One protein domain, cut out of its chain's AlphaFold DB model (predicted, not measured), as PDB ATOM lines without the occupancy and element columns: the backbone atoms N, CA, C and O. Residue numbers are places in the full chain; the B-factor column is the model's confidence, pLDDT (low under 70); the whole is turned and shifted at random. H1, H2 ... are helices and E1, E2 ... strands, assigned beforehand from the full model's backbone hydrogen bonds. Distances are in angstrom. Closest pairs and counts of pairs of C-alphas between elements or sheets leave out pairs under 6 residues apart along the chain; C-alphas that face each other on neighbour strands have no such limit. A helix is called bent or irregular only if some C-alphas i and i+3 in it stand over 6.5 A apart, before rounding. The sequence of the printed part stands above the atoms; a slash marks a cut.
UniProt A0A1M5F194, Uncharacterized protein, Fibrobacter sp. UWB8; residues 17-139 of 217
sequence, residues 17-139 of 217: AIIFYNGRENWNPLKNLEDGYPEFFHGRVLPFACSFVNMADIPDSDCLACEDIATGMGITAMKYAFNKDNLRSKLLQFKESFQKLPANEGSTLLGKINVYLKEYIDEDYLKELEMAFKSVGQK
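This is residues 17 to 139 of the 217 residues of an uncharacterized protein of Fibrobacter sp. UWB8 (UniProt A0A1M5F194). Two lobes stand end to end: a small one, in which the side-by-side strands E1 and E2 are joined through H1 and a long loop, and a larger one, an up-and-down bundle of H3, H4, H5 and H6. H2 packs on H3 at the side of the bundle, and H7 ends the printed part at the far end from the strands. The printed part has 123 residues, with two named strands and seven named helices in the order E1, H1, E2, H2, H3, H4, H5, H6, H7; the sheet is E1 and E2, parallel, and the class is mostly helix. The whole is loose, with a radius of gyration of the C-alphas of 18.8 A, and spans 68 by 26 by 25 A.

E1 is residues 17 to 21, 12.6 A long, and begins with C-alpha 17 at (88.089, 127.175, 127.916). Its neighbour E2, residues 49 to 54, is 16.6 A long. Between them H1 takes residues 29 to 34. H2 is residues 60 to 64, H3 residues 69 to 79 with 15.1 A, and H4 residues 84 to 98 with 20.1 A, from C-alpha 84 at (114.028, 111.980, 126.250). H5, residues 103 to 117, is 20.4 A long, H6, residues 123 to 133, is 15.5 A, and H7, residues 136 to 139, ends with C-alpha 139 at (132.508, 129.818, 117.537).

E1 and E2 are parallel at 19 degrees, with N 17 and O 49 at 2.7 A and N 53 and O 19 at 2.8 A, within hydrogen-bond range. E1, H1 and E2 form a strand-helix-strand unit, two parallel neighbour strands with a helix between them in the chain, and its crossover is right-handed. E1 and H3 are near each other. H3 and H4 form a helical hairpin at a shallow tilt of 7 degrees; their closest C-alphas, of Ala 77 and Leu 87, are 6.3 A apart. H4 touches H6, the same way at a shallow tilt of 14 degrees, closest at the C-alphas of Lys 95 and Ala 132, 6.6 A. H5 and H6 form a second helical hairpin, at 13 degrees, closest at the C-alphas of Asn 114 and Leu 126, 7.0 A. H3 and H5 are close but not clearly touching, with the C-alphas of Ala 70 and Leu 109 at 6.7 A. H2 touches H3, with the C-alphas of Cys 63 and Gly 72 at 4.3 A. H7 is close to H6 but not clearly touching, with the C-alphas of Met 131 and Lys 139 at 7.1 A. H4 is irregular, with C-alphas 93 and 96 at 7.3 A. Every O i to N i+4 pair is within hydrogen-bond range in H1, H2, H3, H5 and H6, and 6 of 11 are in H4; H7 is too short for such a pair.

The two C-alphas farthest apart, of Pro 38 and Gly 137, are 68.4 A apart. The printed part has no cut, and the link from H1 to E2, residues 35 to 48, is long. The mean pLDDT of the printed part is 78.4, and 22 residues are under 70, among them residues 129 to 139.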
ATOM      1  N   ALA A  17      86.809 127.585 127.365       83.44
ATOM      2  CA  ALA A  17      88.089 127.175 127.916       83.44
ATOM      3  C   ALA A  17      88.796 126.231 126.933       83.44
ATOM      4  O   ALA A  17      88.254 125.190 126.559       83.44
ATOM      5  N   ILE A  18      90.017 126.579 126.527       84.25
ATOM      6  CA  ILE A  18      90.882 125.702 125.731       84.25
ATOM      7  C   ILE A  18      91.944 125.135 126.666       84.25
ATOM      8  O   ILE A  18      92.737 125.876 127.243       84.25
ATOM      9  N   ILE A  19      91.927 123.819 126.840       84.00
ATOM     10  CA  ILE A  19      92.776 123.099 127.781       84.00
ATOM     11  C   ILE A  19      93.815 122.327 126.985       84.00
ATOM     12  O   ILE A  19      93.509 121.372 126.272       84.00
ATOM     13  N   PHE A  20      95.056 122.760 127.140       84.25
ATOM     14  CA  PHE A  20      96.232 122.153 126.549       84.25
ATOM     15  C   PHE A  20      96.821 121.129 127.515       84.25
ATOM     16  O   PHE A  20      97.073 121.451 128.676       84.25
ATOM     17  N   TYR A  21      97.037 119.899 127.055       84.44
ATOM     18  CA  TYR A  21      97.577 118.838 127.901       84.44
ATOM     19  C   TYR A  21      98.489 117.890 127.127       84.44
ATOM     20  O   TYR A  21      98.433 117.793 125.902       84.44
ATOM     21  N   ASN A  22      99.341 117.186 127.867       83.50
ATOM     22  CA  ASN A  22     100.261 116.190 127.338       83.50
ATOM     23  C   ASN A  22      99.785 114.782 127.722       83.50
ATOM     24  O   ASN A  22     100.199 114.233 128.745       83.50
ATOM     25  N   GLY A  23      98.855 114.236 126.941       77.81
ATOM     26  CA  GLY A  23      98.320 112.893 127.140       77.81
ATOM     27  C   GLY A  23      98.966 111.888 126.191       77.81
ATOM     28  O   GLY A  23      99.153 112.173 125.012       77.81
ATOM     29  N   ARG A  24      99.242 110.670 126.676       75.00
ATOM     30  CA  ARG A  24      99.572 109.541 125.781       75.00
ATOM     31  C   ARG A  24      98.386 109.151 124.898       75.00
ATOM     32  O   ARG A  24      98.579 108.683 123.784       75.00
ATOM     33  N   GLU A  25      97.180 109.361 125.415       79.38
ATOM     34  CA  GLU A  25      95.908 109.097 124.755       79.38
ATOM     35  C   GLU A  25      94.988 110.308 124.905       79.38
ATOM     36  O   GLU A  25      95.185 111.153 125.788       79.38
ATOM     37  N   ASN A  26      93.964 110.369 124.055       81.44
ATOM     38  CA  ASN A  26      92.985 111.443 124.103       81.44
ATOM     39  C   ASN A  26      92.075 111.295 125.312       81.44
ATOM     40  O   ASN A  26      91.357 110.312 125.488       81.44
ATOM     41  N   TRP A  27      92.101 112.329 126.136       81.50
ATOM     42  CA  TRP A  27      91.367 112.420 127.374       81.50
ATOM     43  C   TRP A  27      90.213 113.411 127.230       81.50
ATOM     44  O   TRP A  27      90.386 114.531 126.750       81.50
ATOM     45  N   ASN A  28      89.023 112.992 127.658       81.12
ATOM     46  CA  ASN A  28      87.858 113.860 127.762       81.12
ATOM     47  C   ASN A  28      87.225 113.712 129.157       81.12
ATOM     48  O   ASN A  28      86.369 112.841 129.344       81.12
ATOM     49  N   PRO A  29      87.615 114.549 130.135       80.94
ATOM     50  CA  PRO A  29      87.083 114.472 131.492       80.94
ATOM     51  C   PRO A  29      85.601 114.847 131.589       80.94
ATOM     52  O   PRO A  29      84.962 114.490 132.575       80.94
ATOM     53  N   LEU A  30      85.024 115.513 130.578       80.94
ATOM     54  CA  LEU A  30      83.600 115.856 130.597       80.94
ATOM     55  C   LEU A  30      82.709 114.624 130.566       80.94
ATOM     56  O   LEU A  30      81.641 114.658 131.159       80.94
ATOM     57  N   LYS A  31      83.152 113.534 129.928       80.50
ATOM     58  CA  LYS A  31      82.387 112.281 129.929       80.50
ATOM     59  C   LYS A  31      82.172 111.761 131.346       80.50
ATOM     60  O   LYS A  31      81.078 111.330 131.669       80.50
ATOM     61  N   ASN A  32      83.203 111.856 132.183       83.94
ATOM     62  CA  ASN A  32      83.127 111.433 133.578       83.94
ATOM     63  C   ASN A  32      82.347 112.440 134.431       83.94
ATOM     64  O   ASN A  32      81.716 112.057 135.403       83.94
ATOM     65  N   LEU A  33      82.410 113.731 134.090       84.31
ATOM     66  CA  LEU A  33      81.678 114.779 134.804       84.31
ATOM     67  C   LEU A  33      80.168 114.723 134.534       84.31
ATOM     68  O   LEU A  33      79.370 115.012 135.417       84.31
ATOM     69  N   GLU A  34      79.786 114.390 133.303       84.38
ATOM     70  CA  GLU A  34      78.392 114.244 132.874       84.38
ATOM     71  C   GLU A  34      77.794 112.897 133.313       84.38
ATOM     72  O   GLU A  34      76.572 112.731 133.283       84.38
ATOM     73  N   ASP A  35      78.634 111.962 133.772       83.81
ATOM     74  CA  ASP A  35      78.207 110.678 134.316       83.81
ATOM     75  C   ASP A  35      77.404 110.892 135.611       83.81
ATOM     76  O   ASP A  35      77.871 111.498 136.575       83.81
ATOM     77  N   GLY A  36      76.145 110.452 135.607       81.62
ATOM     78  CA  GLY A  36      75.185 110.691 136.691       81.62
ATOM     79  C   GLY A  36      74.283 111.922 136.523       81.62
ATOM     80  O   GLY A  36      73.318 112.060 137.277       81.62
ATOM     81  N   TYR A  37      74.514 112.780 135.522       83.44
ATOM     82  CA  TYR A  37      73.569 113.843 135.160       83.44
ATOM     83  C   TYR A  37      72.541 113.350 134.128       83.44
ATOM     84  O   TYR A  37      72.895 112.586 133.229       83.44
ATOM     85  N   PRO A  38      71.274 113.810 134.194       85.81
ATOM     86  CA  PRO A  38      70.297 113.559 133.134       85.81
ATOM     87  C   PRO A  38      70.789 114.059 131.768       85.81
ATOM     88  O   PRO A  38      71.407 115.122 131.701       85.81
ATOM     89  N   GLU A  39      70.430 113.362 130.681       83.31
ATOM     90  CA  GLU A  39      70.848 113.701 129.302       83.31
ATOM     91  C   GLU A  39      70.564 115.162 128.924       83.31
ATOM     92  O   GLU A  39      71.347 115.794 128.222       83.31
ATOM     93  N   PHE A  40      69.480 115.739 129.453       81.56
ATOM     94  CA  PHE A  40      69.133 117.150 129.254       81.56
ATOM     95  C   PHE A  40      70.246 118.129 129.677       81.56
ATOM     96  O   PHE A  40      70.374 119.214 129.105       81.56
ATOM     97  N   PHE A  41      71.047 117.767 130.682       78.56
ATOM     98  CA  PHE A  41      72.147 118.587 131.187       78.56
ATOM     99  C   PHE A  41      73.490 118.278 130.522       78.56
ATOM    100  O   PHE A  41      74.458 119.002 130.765       78.56
ATOM    101  N   HIS A  42      73.582 117.254 129.669       81.06
ATOM    102  CA  HIS A  42      74.830 116.927 128.981       81.06
ATOM    103  C   HIS A  42      75.241 118.086 128.071       81.06
ATOM    104  O   HIS A  42      74.442 118.663 127.334       81.06
ATOM    105  N   GLY A  43      76.498 118.500 128.185       74.62
ATOM    106  CA  GLY A  43      77.019 119.711 127.567       74.62
ATOM    107  C   GLY A  43      76.641 121.028 128.236       74.62
ATOM    108  O   GLY A  43      77.196 122.049 127.853       74.62
ATOM    109  N   ARG A  44      75.783 121.028 129.259       76.00
ATOM    110  CA  ARG A  44      75.379 122.226 130.020       76.00
ATOM    111  C   ARG A  44      75.818 122.190 131.486       76.00
ATOM    112  O   ARG A  44      75.458 123.083 132.245       76.00
ATOM    113  N   VAL A  45      76.586 121.173 131.884       81.62
ATOM    114  CA  VAL A  45      77.077 121.012 133.266       81.62
ATOM    115  C   VAL A  45      78.011 122.154 133.674       81.62
ATOM    116  O   VAL A  45      78.000 122.580 134.825       81.62
ATOM    117  N   LEU A  46      78.804 122.674 132.735       80.94
ATOM    118  CA  LEU A  46      79.701 123.801 132.976       80.94
ATOM    119  C   LEU A  46      79.126 125.096 132.387       80.94
ATOM    120  O   LEU A  46      78.539 125.064 131.304       80.94
ATOM    121  N   PRO A  47      79.360 126.255 133.035       78.81
ATOM    122  CA  PRO A  47      78.923 127.559 132.530       78.81
ATOM    123  C   PRO A  47      79.787 128.080 131.362       78.81
ATOM    124  O   PRO A  47      79.701 129.249 131.000       78.81
ATOM    125  N   PHE A  48      80.648 127.238 130.788       79.81
ATOM    126  CA  PHE A  48      81.520 127.539 129.655       79.81
ATOM    127  C   PHE A  48      81.775 126.272 128.834       79.81
ATOM    128  O   PHE A  48      81.724 125.152 129.347       79.81
ATOM    129  N   ALA A  49      82.090 126.445 127.551       77.81
ATOM    130  CA  ALA A  49      82.505 125.341 126.692       77.81
ATOM    131  C   ALA A  49      83.943 124.914 127.018       77.81
ATOM    132  O   ALA A  49      84.765 125.754 127.368       77.81
ATOM    133  N   CYS A  50      84.276 123.632 126.863       80.56
ATOM    134  CA  CYS A  50      85.660 123.159 126.955       80.56
ATOM    135  C   CYS A  50      86.104 122.553 125.626       80.56
ATOM    136  O   CYS A  50      85.372 121.769 125.022       80.56
ATOM    137  N   SER A  51      87.323 122.875 125.207       83.69
ATOM    138  CA  SER A  51      88.039 122.201 124.128       83.69
ATOM    139  C   SER A  51      89.330 121.628 124.693       83.69
ATOM    140  O   SER A  51      90.116 122.358 125.292       83.69
ATOM    141  N   PHE A  52      89.545 120.326 124.523       84.81
ATOM    142  CA  PHE A  52      90.734 119.637 125.017       84.81
ATOM    143  C   PHE A  52      91.671 119.375 123.845       84.81
ATOM    144  O   PHE A  52      91.307 118.673 122.904       84.81
ATOM    145  N   VAL A  53      92.875 119.935 123.910       85.81
ATOM    146  CA  VAL A  53      93.898 119.795 122.875       85.81
ATOM    147  C   VAL A  53      95.050 118.979 123.441       85.81
ATOM    148  O   VAL A  53      95.794 119.450 124.305       85.81
ATOM    149  N   ASN A  54      95.184 117.751 122.942       88.31
ATOM    150  CA  ASN A  54      96.330 116.912 123.248       88.31
ATOM    151  C   ASN A  54      97.530 117.344 122.399       88.31
ATOM    152  O   ASN A  54      97.451 117.365 121.171       88.31
ATOM    153  N   MET A  55      98.659 117.639 123.039       88.12
ATOM    154  CA  MET A  55      99.901 117.984 122.342       88.12
ATOM    155  C   MET A  55     100.428 116.839 121.475       88.12
ATOM    156  O   MET A  55     101.074 117.093 120.461       88.12
ATOM    157  N   ALA A  56     100.131 115.586 121.837       86.56
ATOM    158  CA  ALA A  56     100.527 114.419 121.052       86.56
ATOM    159  C   ALA A  56      99.915 114.409 119.639       86.56
ATOM    160  O   ALA A  56     100.566 113.944 118.701       86.56
ATOM    161  N   ASP A  57      98.721 114.988 119.479       88.62
ATOM    162  CA  ASP A  57      97.979 115.022 118.214       88.62
ATOM    163  C   ASP A  57      98.481 116.102 117.245       88.62
ATOM    164  O   ASP A  57      98.067 116.136 116.083       88.62
ATOM    165  N   ILE A  58      99.356 117.003 117.701       88.56
ATOM    166  CA  ILE A  58      99.906 118.067 116.861       88.56
ATOM    167  C   ILE A  58     101.018 117.471 115.986       88.56
ATOM    168  O   ILE A  58     101.987 116.930 116.527       88.56
ATOM    169  N   PRO A  59     100.924 117.546 114.645       91.62
ATOM    170  CA  PRO A  59     101.979 117.066 113.761       91.62
ATOM    171  C   PRO A  59     103.311 117.771 114.025       91.62
ATOM    172  O   PRO A  59     103.361 118.978 114.259       91.62
ATOM    173  N   ASP A  60     104.416 117.029 113.927       91.62
ATOM    174  CA  ASP A  60     105.747 117.634 114.073       91.62
ATOM    175  C   ASP A  60     106.011 118.676 112.973       91.62
ATOM    176  O   ASP A  60     106.678 119.674 113.224       91.62
ATOM    177  N   SER A  61     105.448 118.477 111.773       92.69
ATOM    178  CA  SER A  61     105.509 119.444 110.671       92.69
ATOM    179  C   SER A  61     104.949 120.805 111.069       92.69
ATOM    180  O   SER A  61     105.550 121.825 110.754       92.69
ATOM    181  N   ASP A  62     103.836 120.812 111.801       91.69
ATOM    182  CA  ASP A  62     103.151 122.036 112.218       91.69
ATOM    183  C   ASP A  62     103.959 122.746 113.312       91.69
ATOM    184  O   ASP A  62     104.046 123.972 113.331       91.69
ATOM    185  N   CYS A  63     104.618 121.977 114.188       90.62
ATOM    186  CA  CYS A  63     105.528 122.517 115.196       90.62
ATOM    187  C   CYS A  63     106.750 123.188 114.551       90.62
ATOM    188  O   CYS A  63     107.147 124.274 114.965       90.62
ATOM    189  N   LEU A  64     107.343 122.548 113.538       89.38
ATOM    190  CA  LEU A  64     108.545 123.031 112.849       89.38
ATOM    191  C   LEU A  64     108.266 124.215 111.917       89.38
ATOM    192  O   LEU A  64     109.135 125.064 111.739       89.38
ATOM    193  N   ALA A  65     107.069 124.270 111.333       89.56
ATOM    194  CA  ALA A  65     106.624 125.361 110.470       89.56
ATOM    195  C   ALA A  65     106.020 126.547 111.245       89.56
ATOM    196  O   ALA A  65     105.578 127.513 110.625       89.56
ATOM    197  N   CYS A  66     105.969 126.481 112.580       87.38
ATOM    198  CA  CYS A  66     105.391 127.533 113.407       87.38
ATOM    199  C   CYS A  66     106.189 128.839 113.266       87.38
ATOM    200  O   CYS A  66     107.405 128.848 113.454       87.38
ATOM    201  N   GLU A  67     105.497 129.942 112.953       86.06
ATOM    202  CA  GLU A  67     106.117 131.271 112.833       86.06
ATOM    203  C   GLU A  67     106.769 131.707 114.150       86.06
ATOM    204  O   GLU A  67     107.891 132.214 114.155       86.06
ATOM    205  N   ASP A  68     106.091 131.450 115.274       87.25
ATOM    206  CA  ASP A  68     106.675 131.615 116.598       87.25
ATOM    207  C   ASP A  68     107.451 130.357 117.002       87.25
ATOM    208  O   ASP A  68     106.906 129.356 117.484       87.25
ATOM    209  N   ILE A  69     108.768 130.449 116.850       85.19
ATOM    210  CA  ILE A  69     109.713 129.382 117.176       85.19
ATOM    211  C   ILE A  69     109.599 128.970 118.649       85.19
ATOM    212  O   ILE A  69     109.699 127.779 118.953       85.19
ATOM    213  N   ALA A  70     109.359 129.912 119.568       83.62
ATOM    214  CA  ALA A  70     109.224 129.594 120.987       83.62
ATOM    215  C   ALA A  70     107.990 128.719 121.242       83.62
ATOM    216  O   ALA A  70     108.076 127.739 121.984       83.62
ATOM    217  N   THR A  71     106.871 129.029 120.582       87.00
ATOM    218  CA  THR A  71     105.649 128.219 120.634       87.00
ATOM    219  C   THR A  71     105.866 126.837 120.020       87.00
ATOM    220  O   THR A  71     105.566 125.835 120.671       87.00
ATOM    221  N   GLY A  72     106.451 126.745 118.820       89.94
ATOM    222  CA  GLY A  72     106.733 125.460 118.164       89.94
ATOM    223  C   GLY A  72     107.640 124.545 118.999       89.94
ATOM    224  O   GLY A  72     107.362 123.350 119.169       89.94
ATOM    225  N   MET A  73     108.689 125.111 119.603       85.88
ATOM    226  CA  MET A  73     109.568 124.387 120.525       85.88
ATOM    227  C   MET A  73     108.860 124.008 121.826       85.88
ATOM    228  O   MET A  73     109.036 122.888 122.299       85.88
ATOM    229  N   GLY A  74     108.046 124.899 122.396       84.88
ATOM    230  CA  GLY A  74     107.275 124.629 123.610       84.88
ATOM    231  C   GLY A  74     106.292 123.472 123.430       84.88
ATOM    232  O   GLY A  74     106.243 122.570 124.264       84.88
ATOM    233  N   ILE A  75     105.571 123.441 122.305       88.31
ATOM    234  CA  ILE A  75     104.678 122.331 121.943       88.31
ATOM    235  C   ILE A  75     105.474 121.035 121.787       88.31
ATOM    236  O   ILE A  75     105.092 120.018 122.361       88.31
ATOM    237  N   THR A  76     106.607 121.073 121.078       89.69
ATOM    238  CA  THR A  76     107.492 119.906 120.909       89.69
ATOM    239  C   THR A  76     107.990 119.388 122.260       89.69
ATOM    240  O   THR A  76     107.978 118.181 122.509       89.69
ATOM    241  N   ALA A  77     108.382 120.296 123.157       85.44
ATOM    242  CA  ALA A  77     108.846 119.956 124.493       85.44
ATOM    243  C   ALA A  77     107.757 119.284 125.327       85.44
ATOM    244  O   ALA A  77     108.006 118.249 125.939       85.44
ATOM    245  N   MET A  78     106.537 119.824 125.296       84.81
ATOM    246  CA  MET A  78     105.394 119.208 125.963       84.81
ATOM    247  C   MET A  78     105.075 117.845 125.349       84.81
ATOM    248  O   MET A  78     105.026 116.862 126.075       84.81
ATOM    249  N   LYS A  79     104.948 117.749 124.023       89.38
ATOM    250  CA  LYS A  79     104.631 116.507 123.301       89.38
ATOM    251  C   LYS A  79     105.569 115.347 123.648       89.38
ATOM    252  O   LYS A  79     105.121 114.213 123.794       89.38
ATOM    253  N   TYR A  80     106.864 115.622 123.792       87.19
ATOM    254  CA  TYR A  80     107.879 114.601 124.062       87.19
ATOM    255  C   TYR A  80     108.414 114.623 125.502       87.19
ATOM    256  O   TYR A  80     109.432 113.989 125.768       87.19
ATOM    257  N   ALA A  81     107.729 115.272 126.452       80.50
ATOM    258  CA  ALA A  81     108.224 115.433 127.828       80.50
ATOM    259  C   ALA A  81     108.576 114.102 128.529       80.50
ATOM    260  O   ALA A  81     109.466 114.056 129.371       80.50
ATOM    261  N   PHE A  82     107.910 113.004 128.154       77.75
ATOM    262  CA  PHE A  82     108.149 111.665 128.710       77.75
ATOM    263  C   PHE A  82     109.041 110.768 127.835       77.75
ATOM    264  O   PHE A  82     109.182 109.581 128.125       77.75
ATOM    265  N   ASN A  83     109.614 111.291 126.748       84.44
ATOM    266  CA  ASN A  83     110.494 110.555 125.842       84.44
ATOM    267  C   ASN A  83     111.728 111.401 125.511       84.44
ATOM    268  O   ASN A  83     111.742 112.159 124.541       84.44
ATOM    269  N   LYS A  84     112.767 111.236 126.333       80.81
ATOM    270  CA  LYS A  84     114.028 111.980 126.250       80.81
ATOM    271  C   LYS A  84     114.686 111.893 124.869       80.81
ATOM    272  O   LYS A  84     115.113 112.913 124.332       80.81
ATOM    273  N   ASP A  85     114.735 110.700 124.282       84.06
ATOM    274  CA  ASP A  85     115.416 110.483 123.002       84.06
ATOM    275  C   ASP A  85     114.697 111.199 121.852       84.06
ATOM    276  O   ASP A  85     115.325 111.903 121.052       84.06
ATOM    277  N   ASN A  86     113.365 111.102 121.808       87.06
ATOM    278  CA  ASN A  86     112.564 111.818 120.817       87.06
ATOM    279  C   ASN A  86     112.583 113.328 121.055       87.06
ATOM    280  O   ASN A  86     112.731 114.079 120.093       87.06
ATOM    281  N   LEU A  87     112.490 113.777 122.309       84.50
ATOM    282  CA  LEU A  87     112.587 115.191 122.664       84.50
ATOM    283  C   LEU A  87     113.884 115.792 122.119       84.50
ATOM    284  O   LEU A  87     113.856 116.794 121.403       84.50
ATOM    285  N   ARG A  88     115.012 115.126 122.379       80.00
ATOM    286  CA  ARG A  88     116.327 115.527 121.874       80.00
ATOM    287  C   ARG A  88     116.352 115.583 120.350       80.00
ATOM    288  O   ARG A  88     116.726 116.608 119.780       80.00
ATOM    289  N   SER A  89     115.953 114.495 119.689       86.00
ATOM    290  CA  SER A  89     115.975 114.390 118.225       86.00
ATOM    291  C   SER A  89     115.135 115.479 117.551       86.00
ATOM    292  O   SER A  89     115.550 116.050 116.543       86.00
ATOM    293  N   LYS A  90     113.971 115.801 118.120       89.31
ATOM    294  CA  LYS A  90     113.019 116.755 117.542       89.31
ATOM    295  C   LYS A  90     113.416 118.197 117.801       89.31
ATOM    296  O   LYS A  90     113.368 119.004 116.878       89.31
ATOM    297  N   LEU A  91     113.897 118.520 118.999       83.69
ATOM    298  CA  LEU A  91     114.369 119.872 119.287       83.69
ATOM    299  C   LEU A  91     115.606 120.254 118.447       83.69
ATOM    300  O   LEU A  91     115.744 121.419 118.084       83.69
ATOM    301  N   LEU A  92     116.468 119.302 118.047       81.62
ATOM    302  CA  LEU A  92     117.586 119.580 117.119       81.62
ATOM    303  C   LEU A  92     117.131 120.110 115.758       81.62
ATOM    304  O   LEU A  92     117.874 120.847 115.110       81.62
ATOM    305  N   GLN A  93     115.923 119.761 115.324       87.38
ATOM    306  CA  GLN A  93     115.405 120.187 114.025       87.38
ATOM    307  C   GLN A  93     115.097 121.690 114.002       87.38
ATOM    308  O   GLN A  93     115.076 122.293 112.935       87.38
ATOM    309  N   PHE A  94     114.969 122.327 115.172       84.31
ATOM    310  CA  PHE A  94     114.792 123.774 115.288       84.31
ATOM    311  C   PHE A  94     116.096 124.568 115.168       84.31
ATOM    312  O   PHE A  94     116.043 125.792 115.161       84.31
ATOM    313  N   LYS A  95     117.267 123.923 115.056       79.50
ATOM    314  CA  LYS A  95     118.577 124.601 115.066       79.50
ATOM    315  C   LYS A  95     118.689 125.731 114.038       79.50
ATOM    316  O   LYS A  95     119.194 126.803 114.364       79.50
ATOM    317  N   GLU A  96     118.212 125.509 112.816       78.94
ATOM    318  CA  GLU A  96     118.242 126.525 111.756       78.94
ATOM    319  C   GLU A  96     117.283 127.684 112.032       78.94
ATOM    320  O   GLU A  96     117.618 128.840 111.779       78.94
ATOM    321  N   SER A  97     116.102 127.392 112.577       78.94
ATOM    322  CA  SER A  97     115.142 128.412 113.003       78.94
ATOM    323  C   SER A  97     115.709 129.228 114.166       78.94
ATOM    324  O   SER A  97     115.627 130.453 114.166       78.94
ATOM    325  N   PHE A  98     116.397 128.568 115.100       73.38
ATOM    326  CA  PHE A  98     117.035 129.192 116.257       73.38
ATOM    327  C   PHE A  98     118.100 130.225 115.865       73.38
ATOM    328  O   PHE A  98     118.218 131.266 116.503       73.38
ATOM    329  N   GLN A  99     118.844 129.976 114.783       71.38
ATOM    330  CA  GLN A  99     119.844 130.911 114.246       71.38
ATOM    331  C   GLN A  99     119.244 132.190 113.656       71.38
ATOM    332  O   GLN A  99     119.954 133.183 113.495       71.38
ATOM    333  N   LYS A 100     117.955 132.169 113.306       75.75
ATOM    334  CA  LYS A 100     117.244 133.309 112.716       75.75
ATOM    335  C   LYS A 100     116.588 134.197 113.777       75.75
ATOM    336  O   LYS A 100     116.120 135.279 113.432       75.75
ATOM    337  N   LEU A 101     116.557 133.762 115.042       74.56
ATOM    338  CA  LEU A 101     115.949 134.524 116.130       74.56
ATOM    339  C   LEU A 101     116.768 135.774 116.492       74.56
ATOM    340  O   LEU A 101     118.002 135.731 116.509       74.56
ATOM    341  N   PRO A 102     116.096 136.874 116.879       74.50
ATOM    342  CA  PRO A 102     116.738 137.994 117.551       74.50
ATOM    343  C   PRO A 102     117.512 137.550 118.802       74.50
ATOM    344  O   PRO A 102     117.099 136.655 119.545       74.50
ATOM    345  N   ALA A 103     118.645 138.205 119.069       68.12
ATOM    346  CA  ALA A 103     119.576 137.790 120.122       68.12
ATOM    347  C   ALA A 103     118.978 137.830 121.552       68.12
ATOM    348  O   ALA A 103     119.360 137.055 122.427       68.12
ATOM    349  N   ASN A 104     118.040 138.735 121.815       68.12
ATOM    350  CA  ASN A 104     117.327 138.822 123.093       68.12
ATOM    351  C   ASN A 104     116.318 137.671 123.268       68.12
ATOM    352  O   ASN A 104     116.247 137.064 124.338       68.12
ATOM    353  N   GLU A 105     115.566 137.351 122.217       70.06
ATOM    354  CA  GLU A 105     114.525 136.322 122.219       70.06
ATOM    355  C   GLU A 105     115.124 134.923 122.315       70.06
ATOM    356  O   GLU A 105     114.720 134.143 123.177       70.06
ATOM    357  N   GLY A 106     116.154 134.626 121.520       72.44
ATOM    358  CA  GLY A 106     116.822 133.328 121.586       72.44
ATOM    359  C   GLY A 106     117.564 133.104 122.908       72.44
ATOM    360  O   GLY A 106     117.508 132.005 123.452       72.44
ATOM    361  N   SER A 107     118.164 134.148 123.498       68.62
ATOM    362  CA  SER A 107     118.773 134.061 124.838       68.62
ATOM    363  C   SER A 107     117.723 133.767 125.915       68.62
ATOM    364  O   SER A 107     117.901 132.883 126.754       68.62
ATOM    365  N   THR A 108     116.574 134.447 125.844       72.81
ATOM    366  CA  THR A 108     115.442 134.204 126.750       72.81
ATOM    367  C   THR A 108     114.902 132.781 126.599       72.81
ATOM    368  O   THR A 108     114.613 132.116 127.594       72.81
ATOM    369  N   LEU A 109     114.785 132.292 125.364       75.06
ATOM    370  CA  LEU A 109     114.302 130.949 125.066       75.06
ATOM    371  C   LEU A 109     115.284 129.867 125.544       75.06
ATOM    372  O   LEU A 109     114.849 128.916 126.187       75.06
ATOM    373  N   LEU A 110     116.596 130.046 125.340       73.88
ATOM    374  CA  LEU A 110     117.634 129.178 125.917       73.88
ATOM    375  C   LEU A 110     117.554 129.141 127.442       73.88
ATOM    376  O   LEU A 110     117.621 128.066 128.034       73.88
ATOM    377  N   GLY A 111     117.372 130.303 128.077       67.50
ATOM    378  CA  GLY A 111     117.193 130.398 129.524       67.50
ATOM    379  C   GLY A 111     115.999 129.576 130.006       67.50
ATOM    380  O   GLY A 111     116.132 128.787 130.938       67.50
ATOM    381  N   LYS A 112     114.850 129.687 129.327       74.44
ATOM    382  CA  LYS A 112     113.653 128.888 129.638       74.44
ATOM    383  C   LYS A 112     113.892 127.388 129.441       74.44
ATOM    384  O   LYS A 112     113.527 126.609 130.313       74.44
ATOM    385  N   ILE A 113     114.535 126.981 128.346       73.88
ATOM    386  CA  ILE A 113     114.879 125.573 128.090       73.88
ATOM    387  C   ILE A 113     115.789 125.038 129.203       73.88
ATOM    388  O   ILE A 113     115.531 123.966 129.739       73.88
ATOM    389  N   ASN A 114     116.807 125.795 129.607       70.06
ATOM    390  CA  ASN A 114     117.711 125.387 130.679       70.06
ATOM    391  C   ASN A 114     117.001 125.311 132.044       70.06
ATOM    392  O   ASN A 114     117.252 124.402 132.820       70.06
ATOM    393  N   VAL A 115     116.080 126.223 132.356       72.56
ATOM    394  CA  VAL A 115     115.358 126.173 133.639       72.56
ATOM    395  C   VAL A 115     114.359 125.016 133.682       72.56
ATOM    396  O   VAL A 115     114.317 124.285 134.666       72.56
ATOM    397  N   TYR A 116     113.555 124.844 132.631       70.69
ATOM    398  CA  TYR A 116     112.411 123.927 132.666       70.69
ATOM    399  C   TYR A 116     112.707 122.534 132.116       70.69
ATOM    400  O   TYR A 116     112.009 121.586 132.466       70.69
ATOM    401  N   LEU A 117     113.713 122.393 131.251       70.06
ATOM    402  CA  LEU A 117     113.995 121.138 130.553       70.06
ATOM    403  C   LEU A 117     115.349 120.521 130.920       70.06
ATOM    404  O   LEU A 117     115.650 119.442 130.422       70.06
ATOM    405  N   LYS A 118     116.149 121.129 131.809       72.44
ATOM    406  CA  LYS A 118     117.473 120.599 132.200       72.44
ATOM    407  C   LYS A 118     117.434 119.195 132.804       72.44
ATOM    408  O   LYS A 118     118.378 118.439 132.630       72.44
ATOM    409  N   GLU A 119     116.354 118.814 133.479       67.25
ATOM    410  CA  GLU A 119     116.203 117.442 133.993       67.25
ATOM    411  C   GLU A 119     115.920 116.421 132.879       67.25
ATOM    412  O   GLU A 119     116.203 115.232 133.017       67.25
ATOM    413  N   TYR A 120     115.386 116.892 131.753       66.12
ATOM    414  CA  TYR A 120     114.939 116.073 130.629       66.12
ATOM    415  C   TYR A 120     115.939 116.071 129.467       66.12
ATOM    416  O   TYR A 120     115.785 115.304 128.518       66.12
ATOM    417  N   ILE A 121     116.961 116.925 129.526       68.62
ATOM    418  CA  ILE A 121     117.878 117.219 128.431       68.62
ATOM    419  C   ILE A 121     119.314 117.281 128.972       68.62
ATOM    420  O   ILE A 121     119.584 117.978 129.942       68.62
ATOM    421  N   ASP A 122     120.246 116.576 128.325       69.56
ATOM    422  CA  ASP A 122     121.642 116.493 128.779       69.56
ATOM    423  C   ASP A 122     122.391 117.839 128.699       69.56
ATOM    424  O   ASP A 122     122.140 118.665 127.820       69.56
ATOM    425  N   GLU A 123     123.385 118.049 129.572       69.50
ATOM    426  CA  GLU A 123     124.184 119.288 129.570       69.50
ATOM    427  C   GLU A 123     124.936 119.515 128.252       69.50
ATOM    428  O   GLU A 123     125.038 120.649 127.782       69.50
ATOM    429  N   ASP A 124     125.426 118.450 127.618       70.38
ATOM    430  CA  ASP A 124     126.101 118.544 126.318       70.38
ATOM    431  C   ASP A 124     125.154 119.032 125.218       70.38
ATOM    432  O   ASP A 124     125.559 119.746 124.302       70.38
ATOM    433  N   TYR A 125     123.866 118.724 125.347       68.88
ATOM    434  CA  TYR A 125     122.850 119.201 124.427       68.88
ATOM    435  C   TYR A 125     122.530 120.684 124.638       68.88
ATOM    436  O   TYR A 125     122.415 121.440 123.672       68.88
ATOM    437  N   LEU A 126     122.418 121.124 125.894       69.38
ATOM    438  CA  LEU A 126     122.251 122.547 126.199       69.38
ATOM    439  C   LEU A 126     123.422 123.357 125.637       69.38
ATOM    440  O   LEU A 126     123.201 124.407 125.036       69.38
ATOM    441  N   LYS A 127     124.647 122.822 125.728       71.44
ATOM    442  CA  LYS A 127     125.824 123.410 125.077       71.44
ATOM    443  C   LYS A 127     125.692 123.441 123.559       71.44
ATOM    444  O   LYS A 127     126.053 124.447 122.963       71.44
ATOM    445  N   GLU A 128     125.187 122.393 122.906       70.38
ATOM    446  CA  GLU A 128     124.976 122.403 121.450       70.38
ATOM    447  C   GLU A 128     123.974 123.469 120.996       70.38
ATOM    448  O   GLU A 128     124.235 124.160 120.006       70.38
ATOM    449  N   LEU A 129     122.865 123.644 121.718       67.56
ATOM    450  CA  LEU A 129     121.902 124.717 121.458       67.56
ATOM    451  C   LEU A 129     122.508 126.101 121.723       67.56
ATOM    452  O   LEU A 129     122.362 127.008 120.904       67.56
ATOM    453  N   GLU A 130     123.245 126.260 122.823       67.19
ATOM    454  CA  GLU A 130     123.933 127.509 123.153       67.19
ATOM    455  C   GLU A 130     125.005 127.861 122.103       67.19
ATOM    456  O   GLU A 130     125.138 129.013 121.687       67.19
ATOM    457  N   MET A 131     125.740 126.861 121.608       65.44
ATOM    458  CA  MET A 131     126.712 127.005 120.521       65.44
ATOM    459  C   MET A 131     126.051 127.296 119.173       65.44
ATOM    460  O   MET A 131     126.646 127.992 118.355       65.44
ATOM    461  N   ALA A 132     124.850 126.774 118.916       62.53
ATOM    462  CA  ALA A 132     124.096 127.079 117.701       62.53
ATOM    463  C   ALA A 132     123.619 128.537 117.661       62.53
ATOM    464  O   ALA A 132     123.433 129.078 116.575       62.53
ATOM    465  N   PHE A 133     123.445 129.149 118.833       60.09
ATOM    466  CA  PHE A 133     123.007 130.528 118.995       60.09
ATOM    467  C   PHE A 133     124.149 131.556 118.912       60.09
ATOM    468  O   PHE A 133     123.943 132.687 118.470       60.09
ATOM    469  N   LYS A 134     125.374 131.180 119.303       60.72
ATOM    470  CA  LYS A 134     126.568 132.034 119.166       60.72
ATOM    471  C   LYS A 134     126.990 132.139 117.694       60.72
ATOM    472  O   LYS A 134     126.985 131.151 116.960       60.72
ATOM    473  N   SER A 135     127.361 133.342 117.243       53.88
ATOM    474  CA  SER A 135     127.750 133.577 115.843       53.88
ATOM    475  C   SER A 135     128.971 132.727 115.453       53.88
ATOM    476  O   SER A 135     129.798 132.377 116.297       53.88
ATOM    477  N   VAL A 136     129.140 132.434 114.156       47.59
ATOM    478  CA  VAL A 136     130.321 131.708 113.637       47.59
ATOM    479  C   VAL A 136     131.644 132.371 114.064       47.59
ATOM    480  O   VAL A 136     132.632 131.673 114.261       47.59
ATOM    481  N   GLY A 137     131.666 133.692 114.279       45.72
ATOM    482  CA  GLY A 137     132.838 134.400 114.807       45.72
ATOM    483  C   GLY A 137     133.146 134.063 116.268       45.72
ATOM    484  O   GLY A 137     134.281 133.733 116.617       45.72
ATOM    485  N   GLN A 138     132.118 134.020 117.117       50.47
ATOM    486  CA  GLN A 138     132.253 133.565 118.506       50.47
ATOM    487  C   GLN A 138     132.625 132.077 118.602       50.47
ATOM    488  O   GLN A 138     133.337 131.691 119.526       50.47
ATOM    489  N   LYS A 139     132.200 131.256 117.629       47.53
ATOM    490  CA  LYS A 139     132.508 129.818 117.537       47.53
ATOM    491  C   LYS A 139     134.006 129.518 117.364       47.53
ATOM    492  O   LYS A 139     134.460 128.468 117.804       47.53
TER     493      LYS A 139